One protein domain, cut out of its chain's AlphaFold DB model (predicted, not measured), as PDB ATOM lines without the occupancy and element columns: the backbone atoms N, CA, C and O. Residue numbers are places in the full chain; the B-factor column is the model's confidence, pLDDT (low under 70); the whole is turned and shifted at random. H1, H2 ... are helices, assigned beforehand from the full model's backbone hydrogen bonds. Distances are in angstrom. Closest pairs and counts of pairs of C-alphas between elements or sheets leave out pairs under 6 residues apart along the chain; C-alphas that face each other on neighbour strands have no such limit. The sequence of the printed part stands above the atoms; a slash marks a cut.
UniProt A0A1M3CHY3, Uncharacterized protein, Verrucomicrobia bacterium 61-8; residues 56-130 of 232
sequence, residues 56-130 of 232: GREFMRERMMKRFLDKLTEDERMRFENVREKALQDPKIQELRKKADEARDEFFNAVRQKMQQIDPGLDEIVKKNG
ATOM      1  N   GLY A  56     232.571 329.339 159.589       50.56
ATOM      2  CA  GLY A  56     231.656 330.469 159.743       50.56
ATOM      3  C   GLY A  56     231.136 331.076 158.431       50.56
ATOM      4  O   GLY A  56     230.027 331.601 158.429       50.56
ATOM      5  N   ARG A  57     231.870 331.001 157.309       55.06
ATOM      6  CA  ARG A  57     231.440 331.569 156.016       55.06
ATOM      7  C   ARG A  57     230.528 330.623 155.247       55.06
ATOM      8  O   ARG A  57     229.564 331.083 154.645       55.06
ATOM      9  N   GLU A  58     230.800 329.320 155.302       53.78
ATOM     10  CA  GLU A  58     229.886 328.295 154.789       53.78
ATOM     11  C   GLU A  58     228.598 328.310 155.610       53.78
ATOM     12  O   GLU A  58     227.529 328.459 155.037       53.78
ATOM     13  N   PHE A  59     228.698 328.389 156.942       56.16
ATOM     14  CA  PHE A  59     227.549 328.611 157.819       56.16
ATOM     15  C   PHE A  59     226.821 329.939 157.539       56.16
ATOM     16  O   PHE A  59     225.593 329.981 157.557       56.16
ATOM     17  N   MET A  60     227.529 331.033 157.229       65.81
ATOM     18  CA  MET A  60     226.901 332.297 156.813       65.81
ATOM     19  C   MET A  60     226.233 332.197 155.443       65.81
ATOM     20  O   MET A  60     225.161 332.767 155.258       65.81
ATOM     21  N   ARG A  61     226.832 331.484 154.486       72.69
ATOM     22  CA  ARG A  61     226.262 331.263 153.154       72.69
ATOM     23  C   ARG A  61     225.034 330.363 153.237       72.69
ATOM     24  O   ARG A  61     224.019 330.718 152.653       72.69
ATOM     25  N   GLU A  62     225.102 329.281 154.006       69.75
ATOM     26  CA  GLU A  62     223.988 328.388 154.345       69.75
ATOM     27  C   GLU A  62     222.864 329.186 155.012       69.75
ATOM     28  O   GLU A  62     221.709 329.115 154.610       69.75
ATOM     29  N   ARG A  63     223.205 330.042 155.982       79.75
ATOM     30  CA  ARG A  63     222.246 330.895 156.691       79.75
ATOM     31  C   ARG A  63     221.624 331.957 155.786       79.75
ATOM     32  O   ARG A  63     220.436 332.239 155.922       79.75
ATOM     33  N   MET A  64     222.394 332.554 154.878       77.69
ATOM     34  CA  MET A  64     221.876 333.499 153.884       77.69
ATOM     35  C   MET A  64     220.992 332.798 152.854       77.69
ATOM     36  O   MET A  64     219.931 333.316 152.524       77.69
ATOM     37  N   MET A  65     221.389 331.610 152.401       79.75
ATOM     38  CA  MET A  65     220.610 330.792 151.479       79.75
ATOM     39  C   MET A  65     219.304 330.350 152.135       79.75
ATOM     40  O   MET A  65     218.251 330.572 151.563       79.75
ATOM     41  N   LYS A  66     219.340 329.880 153.383       83.56
ATOM     42  CA  LYS A  66     218.146 329.560 154.169       83.56
ATOM     43  C   LYS A  66     217.200 330.757 154.291       83.56
ATOM     44  O   LYS A  66     216.029 330.641 153.969       83.56
ATOM     45  N   ARG A  67     217.717 331.943 154.635       87.06
ATOM     46  CA  ARG A  67     216.914 333.183 154.679       87.06
ATOM     47  C   ARG A  67     216.322 333.587 153.331       87.06
ATOM     48  O   ARG A  67     215.304 334.271 153.310       87.06
ATOM     49  N   PHE A  68     216.986 333.257 152.228       87.50
ATOM     50  CA  PHE A  68     216.467 333.477 150.882       87.50
ATOM     51  C   PHE A  68     215.358 332.468 150.562       87.50
ATOM     52  O   PHE A  68     214.274 332.875 150.162       87.50
ATOM     53  N   LEU A  69     215.594 331.182 150.829       86.56
ATOM     54  CA  LEU A  69     214.630 330.102 150.610       86.56
ATOM     55  C   LEU A  69     213.386 330.228 151.500       86.56
ATOM     56  O   LEU A  69     212.312 329.809 151.089       86.56
ATOM     57  N   ASP A  70     213.498 330.794 152.704       87.62
ATOM     58  CA  ASP A  70     212.376 331.044 153.628       87.62
ATOM     59  C   ASP A  70     211.432 332.161 153.152       87.62
ATOM     60  O   ASP A  70     210.343 332.319 153.696       87.62
ATOM     61  N   LYS A  71     211.832 332.940 152.140       88.88
ATOM     62  CA  LYS A  71     210.986 333.965 151.506       88.88
ATOM     63  C   LYS A  71     210.268 333.463 150.255       88.88
ATOM     64  O   LYS A  71     209.475 334.211 149.691       88.88
ATOM     65  N   LEU A  72     210.592 332.256 149.802       91.06
ATOM     66  CA  LEU A  72     209.999 331.635 148.626       91.06
ATOM     67  C   LEU A  72     208.859 330.708 149.047       91.06
ATOM     68  O   LEU A  72     208.874 330.150 150.145       91.06
ATOM     69  N   THR A  73     207.888 330.521 148.159       91.88
ATOM     70  CA  THR A  73     206.889 329.456 148.310       91.88
ATOM     71  C   THR A  73     207.538 328.077 148.136       91.88
ATOM     72  O   THR A  73     208.633 327.960 147.578       91.88
ATOM     73  N   GLU A  74     206.879 327.014 148.604       84.19
ATOM     74  CA  GLU A  74     207.433 325.651 148.545       84.19
ATOM     75  C   GLU A  74     207.739 325.213 147.100       84.19
ATOM     76  O   GLU A  74     208.806 324.666 146.816       84.19
ATOM     77  N   ASP A  75     206.861 325.554 146.152       90.00
ATOM     78  CA  ASP A  75     207.053 325.251 144.731       90.00
ATOM     79  C   ASP A  75     208.252 325.999 144.123       90.00
ATOM     80  O   ASP A  75     209.003 325.447 143.312       90.00
ATOM     81  N   GLU A  76     208.474 327.255 144.518       89.12
ATOM     82  CA  GLU A  76     209.621 328.057 144.077       89.12
ATOM     83  C   GLU A  76     210.931 327.558 144.689       89.12
ATOM     84  O   GLU A  76     211.949 327.486 143.993       89.12
ATOM     85  N   ARG A  77     210.904 327.163 145.967       90.12
ATOM     86  CA  ARG A  77     212.036 326.547 146.667       90.12
ATOM     87  C   ARG A  77     212.467 325.262 145.968       90.12
ATOM     88  O   ARG A  77     213.634 325.147 145.591       90.12
ATOM     89  N   MET A  78     211.529 324.349 145.709       87.94
ATOM     90  CA  MET A  78     211.817 323.101 144.996       87.94
ATOM     91  C   MET A  78     212.400 323.361 143.604       87.94
ATOM     92  O   MET A  78     213.357 322.703 143.192       87.94
ATOM     93  N   ARG A  79     211.868 324.336 142.854       91.25
ATOM     94  CA  ARG A  79     212.424 324.700 141.539       91.25
ATOM     95  C   ARG A  79     213.849 325.236 141.651       91.25
ATOM     96  O   ARG A  79     214.707 324.830 140.869       91.25
ATOM     97  N   PHE A  80     214.116 326.114 142.616       91.50
ATOM     98  CA  PHE A  80     215.445 326.680 142.835       91.50
ATOM     99  C   PHE A  80     216.475 325.609 143.211       91.50
ATOM    100  O   PHE A  80     217.561 325.576 142.629       91.50
ATOM    101  N   GLU A  81     216.146 324.720 144.149       87.44
ATOM    102  CA  GLU A  81     217.047 323.650 144.589       87.44
ATOM    103  C   GLU A  81     217.383 322.690 143.447       87.44
ATOM    104  O   GLU A  81     218.562 322.442 143.196       87.44
ATOM    105  N   ASN A  82     216.377 322.264 142.677       91.44
ATOM    106  CA  ASN A  82     216.575 321.402 141.512       91.44
ATOM    107  C   ASN A  82     217.485 322.044 140.450       91.44
ATOM    108  O   ASN A  82     218.355 321.383 139.878       91.44
ATOM    109  N   VAL A  83     217.305 323.339 140.161       93.38
ATOM    110  CA  VAL A  83     218.157 324.061 139.200       93.38
ATOM    111  C   VAL A  83     219.578 324.223 139.741       93.38
ATOM    112  O   VAL A  83     220.545 324.013 139.010       93.38
ATOM    113  N   ARG A  84     219.723 324.554 141.029       88.75
ATOM    114  CA  ARG A  84     221.023 324.682 141.696       88.75
ATOM    115  C   ARG A  84     221.784 323.361 141.703       88.75
ATOM    116  O   ARG A  84     222.989 323.365 141.467       88.75
ATOM    117  N   GLU A  85     221.110 322.250 141.976       88.88
ATOM    118  CA  GLU A  85     221.719 320.923 141.965       88.88
ATOM    119  C   GLU A  85     222.238 320.564 140.571       88.88
ATOM    120  O   GLU A  85     223.409 320.216 140.429       88.88
ATOM    121  N   LYS A  86     221.423 320.765 139.528       92.06
ATOM    122  CA  LYS A  86     221.849 320.549 138.137       92.06
ATOM    123  C   LYS A  86     223.032 321.433 137.746       92.06
ATOM    124  O   LYS A  86     223.970 320.950 137.124       92.06
ATOM    125  N   ALA A  87     223.032 322.700 138.158       90.88
ATOM    126  CA  ALA A  87     224.164 323.592 137.924       90.88
ATOM    127  C   ALA A  87     225.439 323.096 138.628       90.88
ATOM    128  O   ALA A  87     226.527 323.185 138.076       90.88
ATOM    129  N   LEU A  88     225.336 322.532 139.833       89.12
ATOM    130  CA  LEU A  88     226.495 321.959 140.524       89.12
ATOM    131  C   LEU A  88     227.013 320.667 139.881       89.12
ATOM    132  O   LEU A  88     228.172 320.323 140.094       89.12
ATOM    133  N   GLN A  89     226.191 319.969 139.102       89.81
ATOM    134  CA  GLN A  89     226.605 318.803 138.317       89.81
ATOM    135  C   GLN A  89     227.247 319.190 136.973       89.81
ATOM    136  O   GLN A  89     227.813 318.324 136.308       89.81
ATOM    137  N   ASP A  90     227.195 320.466 136.577       94.88
ATOM    138  CA  ASP A  90     227.806 320.933 135.334       94.88
ATOM    139  C   ASP A  90     229.337 320.723 135.364       94.88
ATOM    140  O   ASP A  90     230.003 321.145 136.322       94.88
ATOM    141  N   PRO A  91     229.926 320.094 134.328       93.88
ATOM    142  CA  PRO A  91     231.350 319.766 134.306       93.88
ATOM    143  C   PRO A  91     232.243 321.007 134.405       93.88
ATOM    144  O   PRO A  91     233.267 320.975 135.084       93.88
ATOM    145  N   LYS A  92     231.836 322.138 133.822       94.50
ATOM    146  CA  LYS A  92     232.596 323.390 133.894       94.50
ATOM    147  C   LYS A  92     232.596 323.958 135.312       94.50
ATOM    148  O   LYS A  92     233.598 324.510 135.763       94.50
ATOM    149  N   ILE A  93     231.488 323.819 136.041       91.38
ATOM    150  CA  ILE A  93     231.407 324.235 137.450       91.38
ATOM    151  C   ILE A  93     232.263 323.324 138.337       91.38
ATOM    152  O   ILE A  93     232.905 323.814 139.268       91.38
ATOM    153  N   GLN A  94     232.327 322.027 138.038       90.19
ATOM    154  CA  GLN A  94     233.199 321.080 138.737       90.19
ATOM    155  C   GLN A  94     234.685 321.386 138.516       90.19
ATOM    156  O   GLN A  94     235.454 321.434 139.475       90.19
ATOM    157  N   GLU A  95     235.088 321.680 137.279       89.44
ATOM    158  CA  GLU A  95     236.459 322.102 136.967       89.44
ATOM    159  C   GLU A  95     236.840 323.391 137.701       89.44
ATOM    160  O   GLU A  95     237.913 323.479 138.299       89.44
ATOM    161  N   LEU A  96     235.942 324.382 137.715       92.19
ATOM    162  CA  LEU A  96     236.165 325.631 138.443       92.19
ATOM    163  C   LEU A  96     236.274 325.411 139.953       92.19
ATOM    164  O   LEU A  96     237.104 326.055 140.593       92.19
ATOM    165  N   ARG A  97     235.476 324.502 140.526       84.06
ATOM    166  CA  ARG A  97     235.597 324.112 141.938       84.06
ATOM    167  C   ARG A  97     236.957 323.497 142.225       84.06
ATOM    168  O   ARG A  97     237.642 323.972 143.120       84.06
ATOM    169  N   LYS A  98     237.366 322.512 141.426       86.38
ATOM    170  CA  LYS A  98     238.659 321.844 141.588       86.38
ATOM    171  C   LYS A  98     239.816 322.842 141.513       86.38
ATOM    172  O   LYS A  98     240.666 322.853 142.393       86.38
ATOM    173  N   LYS A  99     239.801 323.740 140.525       88.69
ATOM    174  CA  LYS A  99     240.822 324.786 140.384       88.69
ATOM    175  C   LYS A  99     240.831 325.762 141.563       88.69
ATOM    176  O   LYS A  99     241.892 326.221 141.976       88.69
ATOM    177  N   ALA A 100     239.659 326.109 142.093       83.19
ATOM    178  CA  ALA A 100     239.562 326.961 143.273       83.19
ATOM    179  C   ALA A 100     240.117 326.264 144.523       83.19
ATOM    180  O   ALA A 100     240.787 326.918 145.319       83.19
ATOM    181  N   ASP A 101     239.873 324.961 144.676       80.06
ATOM    182  CA  ASP A 101     240.429 324.158 145.766       80.06
ATOM    183  C   ASP A 101     241.959 324.054 145.654       80.06
ATOM    184  O   ASP A 101     242.654 324.332 146.628       80.06
ATOM    185  N   GLU A 102     242.492 323.773 144.463       82.81
ATOM    186  CA  GLU A 102     243.941 323.741 144.203       82.81
ATOM    187  C   GLU A 102     244.607 325.088 144.526       82.81
ATOM    188  O   GLU A 102     245.555 325.145 145.308       82.81
ATOM    189  N   ALA A 103     244.064 326.195 144.008       86.69
ATOM    190  CA  ALA A 103     244.593 327.534 144.277       86.69
ATOM    191  C   ALA A 103     244.521 327.906 145.769       86.69
ATOM    192  O   ALA A 103     245.379 328.622 146.291       86.69
ATOM    193  N   ARG A 104     243.488 327.430 146.472       78.56
ATOM    194  CA  ARG A 104     243.339 327.634 147.912       78.56
ATOM    195  C   ARG A 104     244.424 326.883 148.679       78.56
ATOM    196  O   ARG A 104     245.028 327.455 149.586       78.56
ATOM    197  N   ASP A 105     244.669 325.631 148.324       78.44
ATOM    198  CA  ASP A 105     245.682 324.806 148.974       78.44
ATOM    199  C   ASP A 105     247.086 325.383 148.732       78.44
ATOM    200  O   ASP A 105     247.871 325.511 149.673       78.44
ATOM    201  N   GLU A 106     247.379 325.841 147.512       84.44
ATOM    202  CA  GLU A 106     248.617 326.565 147.192       84.44
ATOM    203  C   GLU A 106     248.800 327.816 148.060       84.44
ATOM    204  O   GLU A 106     249.865 328.013 148.651       84.44
ATOM    205  N   PHE A 107     247.754 328.636 148.192       88.62
ATOM    206  CA  PHE A 107     247.784 329.829 149.036       88.62
ATOM    207  C   PHE A 107     248.096 329.486 150.498       88.62
ATOM    208  O   PHE A 107     249.013 330.064 151.086       88.62
ATOM    209  N   PHE A 108     247.373 328.532 151.093       84.81
ATOM    210  CA  PHE A 108     247.592 328.163 152.493       84.81
ATOM    211  C   PHE A 108     248.959 327.522 152.723       84.81
ATOM    212  O   PHE A 108     249.583 327.787 153.752       84.81
ATOM    213  N   ASN A 109     249.459 326.739 151.767       81.75
ATOM    214  CA  ASN A 109     250.807 326.184 151.828       81.75
ATOM    215  C   ASN A 109     251.867 327.289 151.806       81.75
ATOM    216  O   ASN A 109     252.776 327.273 152.636       81.75
ATOM    217  N   ALA A 110     251.731 328.281 150.922       88.25
ATOM    218  CA  ALA A 110     252.655 329.411 150.857       88.25
ATOM    219  C   ALA A 110     252.641 330.237 152.154       88.25
ATOM    220  O   ALA A 110     253.697 330.599 152.677       88.25
ATOM    221  N   VAL A 111     251.454 330.491 152.718       84.94
ATOM    222  CA  VAL A 111     251.306 331.170 154.014       84.94
ATOM    223  C   VAL A 111     251.958 330.354 155.130       84.94
ATOM    224  O   VAL A 111     252.753 330.906 155.886       84.94
ATOM    225  N   ARG A 112     251.698 329.043 155.207       82.25
ATOM    226  CA  ARG A 112     252.301 328.154 156.213       82.25
ATOM    227  C   ARG A 112     253.827 328.163 156.124       82.25
ATOM    228  O   ARG A 112     254.486 328.346 157.142       82.25
ATOM    229  N   GLN A 113     254.386 328.036 154.921       85.88
ATOM    230  CA  GLN A 113     255.834 328.107 154.709       85.88
ATOM    231  C   GLN A 113     256.411 329.444 155.179       85.88
ATOM    232  O   GLN A 113     257.460 329.479 155.819       85.88
ATOM    233  N   LYS A 114     255.720 330.556 154.900       89.62
ATOM    234  CA  LYS A 114     256.141 331.875 155.381       89.62
ATOM    235  C   LYS A 114     256.064 331.991 156.899       89.62
ATOM    236  O   LYS A 114     256.979 332.550 157.491       89.62
ATOM    237  N   MET A 115     255.040 331.426 157.532       85.69
ATOM    238  CA  MET A 115     254.932 331.400 158.992       85.69
ATOM    239  C   MET A 115     256.068 330.598 159.637       85.69
ATOM    240  O   MET A 115     256.662 331.079 160.592       85.69
ATOM    241  N   GLN A 116     256.432 329.441 159.075       84.69
ATOM    242  CA  GLN A 116     257.564 328.632 159.551       84.69
ATOM    243  C   GLN A 116     258.914 329.342 159.383       84.69
ATOM    244  O   GLN A 116     259.793 329.213 160.229       84.69
ATOM    245  N   GLN A 117     259.086 330.107 158.298       84.69
ATOM    246  CA  GLN A 117     260.282 330.934 158.099       84.69
ATOM    247  C   GLN A 117     260.387 332.062 159.133       84.69
ATOM    248  O   GLN A 117     261.495 332.419 159.523       84.69
ATOM    249  N   ILE A 118     259.252 332.643 159.537       91.00
ATOM    250  CA  ILE A 118     259.201 333.732 160.520       91.00
ATOM    251  C   ILE A 118     259.414 333.195 161.941       91.00
ATOM    252  O   ILE A 118     260.139 333.815 162.713       91.00
ATOM    253  N   ASP A 119     258.808 332.055 162.276       85.62
ATOM    254  CA  ASP A 119     258.914 331.429 163.593       85.62
ATOM    255  C   ASP A 119     259.028 329.895 163.475       85.62
ATOM    256  O   ASP A 119     258.019 329.198 163.308       85.62
ATOM    257  N   PRO A 120     260.247 329.341 163.603       81.25
ATOM    258  CA  PRO A 120     260.472 327.897 163.601       81.25
ATOM    259  C   PRO A 120     259.825 327.158 164.789       81.25
ATOM    260  O   PRO A 120     259.597 325.953 164.702       81.25
ATOM    261  N   GLY A 121     259.517 327.851 165.894       81.50
ATOM    262  CA  GLY A 121     258.849 327.282 167.073       81.50
ATOM    263  C   GLY A 121     257.336 327.126 166.900       81.50
ATOM    264  O   GLY A 121     256.678 326.428 167.679       81.50
ATOM    265  N   LEU A 122     256.768 327.720 165.846       77.88
ATOM    266  CA  LEU A 122     255.339 327.660 165.561       77.88
ATOM    267  C   LEU A 122     254.860 326.227 165.278       77.88
ATOM    268  O   LEU A 122     253.731 325.873 165.620       77.88
ATOM    269  N   ASP A 123     255.727 325.378 164.722       71.81
ATOM    270  CA  ASP A 123     255.422 323.968 164.465       71.81
ATOM    271  C   ASP A 123     255.125 323.195 165.756       71.81
ATOM    272  O   ASP A 123     254.252 322.326 165.768       71.81
ATOM    273  N   GLU A 124     255.795 323.508 166.866       73.19
ATOM    274  CA  GLU A 124     255.531 322.859 168.155       73.19
ATOM    275  C   GLU A 124     254.172 323.273 168.725       73.19
ATOM    276  O   GLU A 124     253.432 322.438 169.251       73.19
ATOM    277  N   ILE A 125     253.791 324.541 168.546       70.12
ATOM    278  CA  ILE A 125     252.479 325.067 168.943       70.12
ATOM    279  C   ILE A 125     251.370 324.436 168.086       70.12
ATOM    280  O   ILE A 125     250.347 323.993 168.616       70.12
ATOM    281  N   VAL A 126     251.580 324.336 166.770       67.62
ATOM    282  CA  VAL A 126     250.645 323.705 165.822       67.62
ATOM    283  C   VAL A 126     250.473 322.212 166.117       67.62
ATOM    284  O   VAL A 126     249.336 321.721 166.128       67.62
ATOM    285  N   LYS A 127     251.566 321.500 166.426       67.69
ATOM    286  CA  LYS A 127     251.553 320.086 166.838       67.69
ATOM    287  C   LYS A 127     250.823 319.891 168.167       67.69
ATOM    288  O   LYS A 127     249.961 319.018 168.257       67.69
ATOM    289  N   LYS A 128     251.099 320.727 169.175       70.06
ATOM    290  CA  LYS A 128     250.473 320.651 170.507       70.06
ATOM    291  C   LYS A 128     248.971 320.950 170.474       70.06
ATOM    292  O   LYS A 128     248.206 320.308 171.188       70.06
ATOM    293  N   ASN A 129     248.540 321.865 169.605       63.75
ATOM    294  CA  ASN A 129     247.136 322.273 169.481       63.75
ATOM    295  C   ASN A 129     246.361 321.504 168.394       63.75
ATOM    296  O   ASN A 129     245.184 321.777 168.159       63.75
ATOM    297  N   GLY A 130     246.990 320.531 167.723       54.72
ATOM    298  CA  GLY A 130     246.329 319.659 166.747       54.72
ATOM    299  C   GLY A 130     245.867 320.359 165.463       54.72
ATOM    300  O   GLY A 130     245.006 319.823 164.755       54.72
TER     301      GLY A 130
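Overview. This is residues 56 to 130 of the 232 residues of an uncharacterized protein of Verrucomicrobia bacterium 61-8 (UniProt A0A1M3CHY3). Four helices follow one another end to end as an open, angular frame with an empty middle: H2 and the long H3 make a wide V, and H1 and H4 turn inward from its two far ends. H1 and H2 make a narrower V at one end, and the short H4 makes a corner with H3 at the other. The printed part has 75 residues with four named helices, H1, H2, H3 and H4 in chain order, and no named strand; the class is all helix. It is extended, with a radius of gyration of the C-alphas of 19.5 A, and spans 57 by 27 by 16 A.

Arrangement. H1, residues 56 to 69, and H2, residues 74 to 89, are close but not clearly touching. Their closest C-alphas, those of Leu 69 and Arg 77, are 5.9 A apart. They run opposite ways at a steep tilt of 44 degrees. H3, residues 91 to 118, is close to H2 but not clearly touching it, and the closest C-alphas, those of Leu 88 and Gln 94, are 7.0 A apart. The lines of H2 and H3 stand about perpendicular, but only just, at 71 degrees. H4, residues 122 to 128, and H3 only just touch, and only at the corner by their link, with 3 pairs of C-alphas within 8 A. H3 touches H4 with residues 115 to 116 alone; the closest C-alphas, those of Gln 116 and Leu 122, are 6.5 A apart. The lines of H3 and H4 are about perpendicular, only just, at 73 degrees. H1 and H3, H1 and H4, and H2 and H4 are apart. In H1, H2, H3 and H4 every pair of O i and N i+4 is within hydrogen-bond range.

Along the chain. H1 begins at C-alpha 56, at (231.656, 330.469, 159.743), and is 19.3 A long from first to last C-alpha. H2 begins at C-alpha 74, at (207.433, 325.651, 148.545), and is 22.8 A long. H3, 28 residues, is the longest helix, 40.7 A from C-alpha 91 to C-alpha 118. H4 has 7 residues, is 9.9 A long, and ends at C-alpha 128, at (250.473, 320.651, 170.507).

Size, cuts and confidence. The C-alphas farthest apart, those of Asp 75 and Pro 120, are 56.7 A from each other. The first and last printed C-alphas, those of Gly 56 and Gly 130, are 19.5 A apart. The printed part has no cut, and the links H1 to H2, H2 to H3 and H3 to H4 are tight. The mean pLDDT of the printed part is 82.4; residues 56 to 60, residue 62, residues 126 to 127 and residues 129 to 130 are under 70.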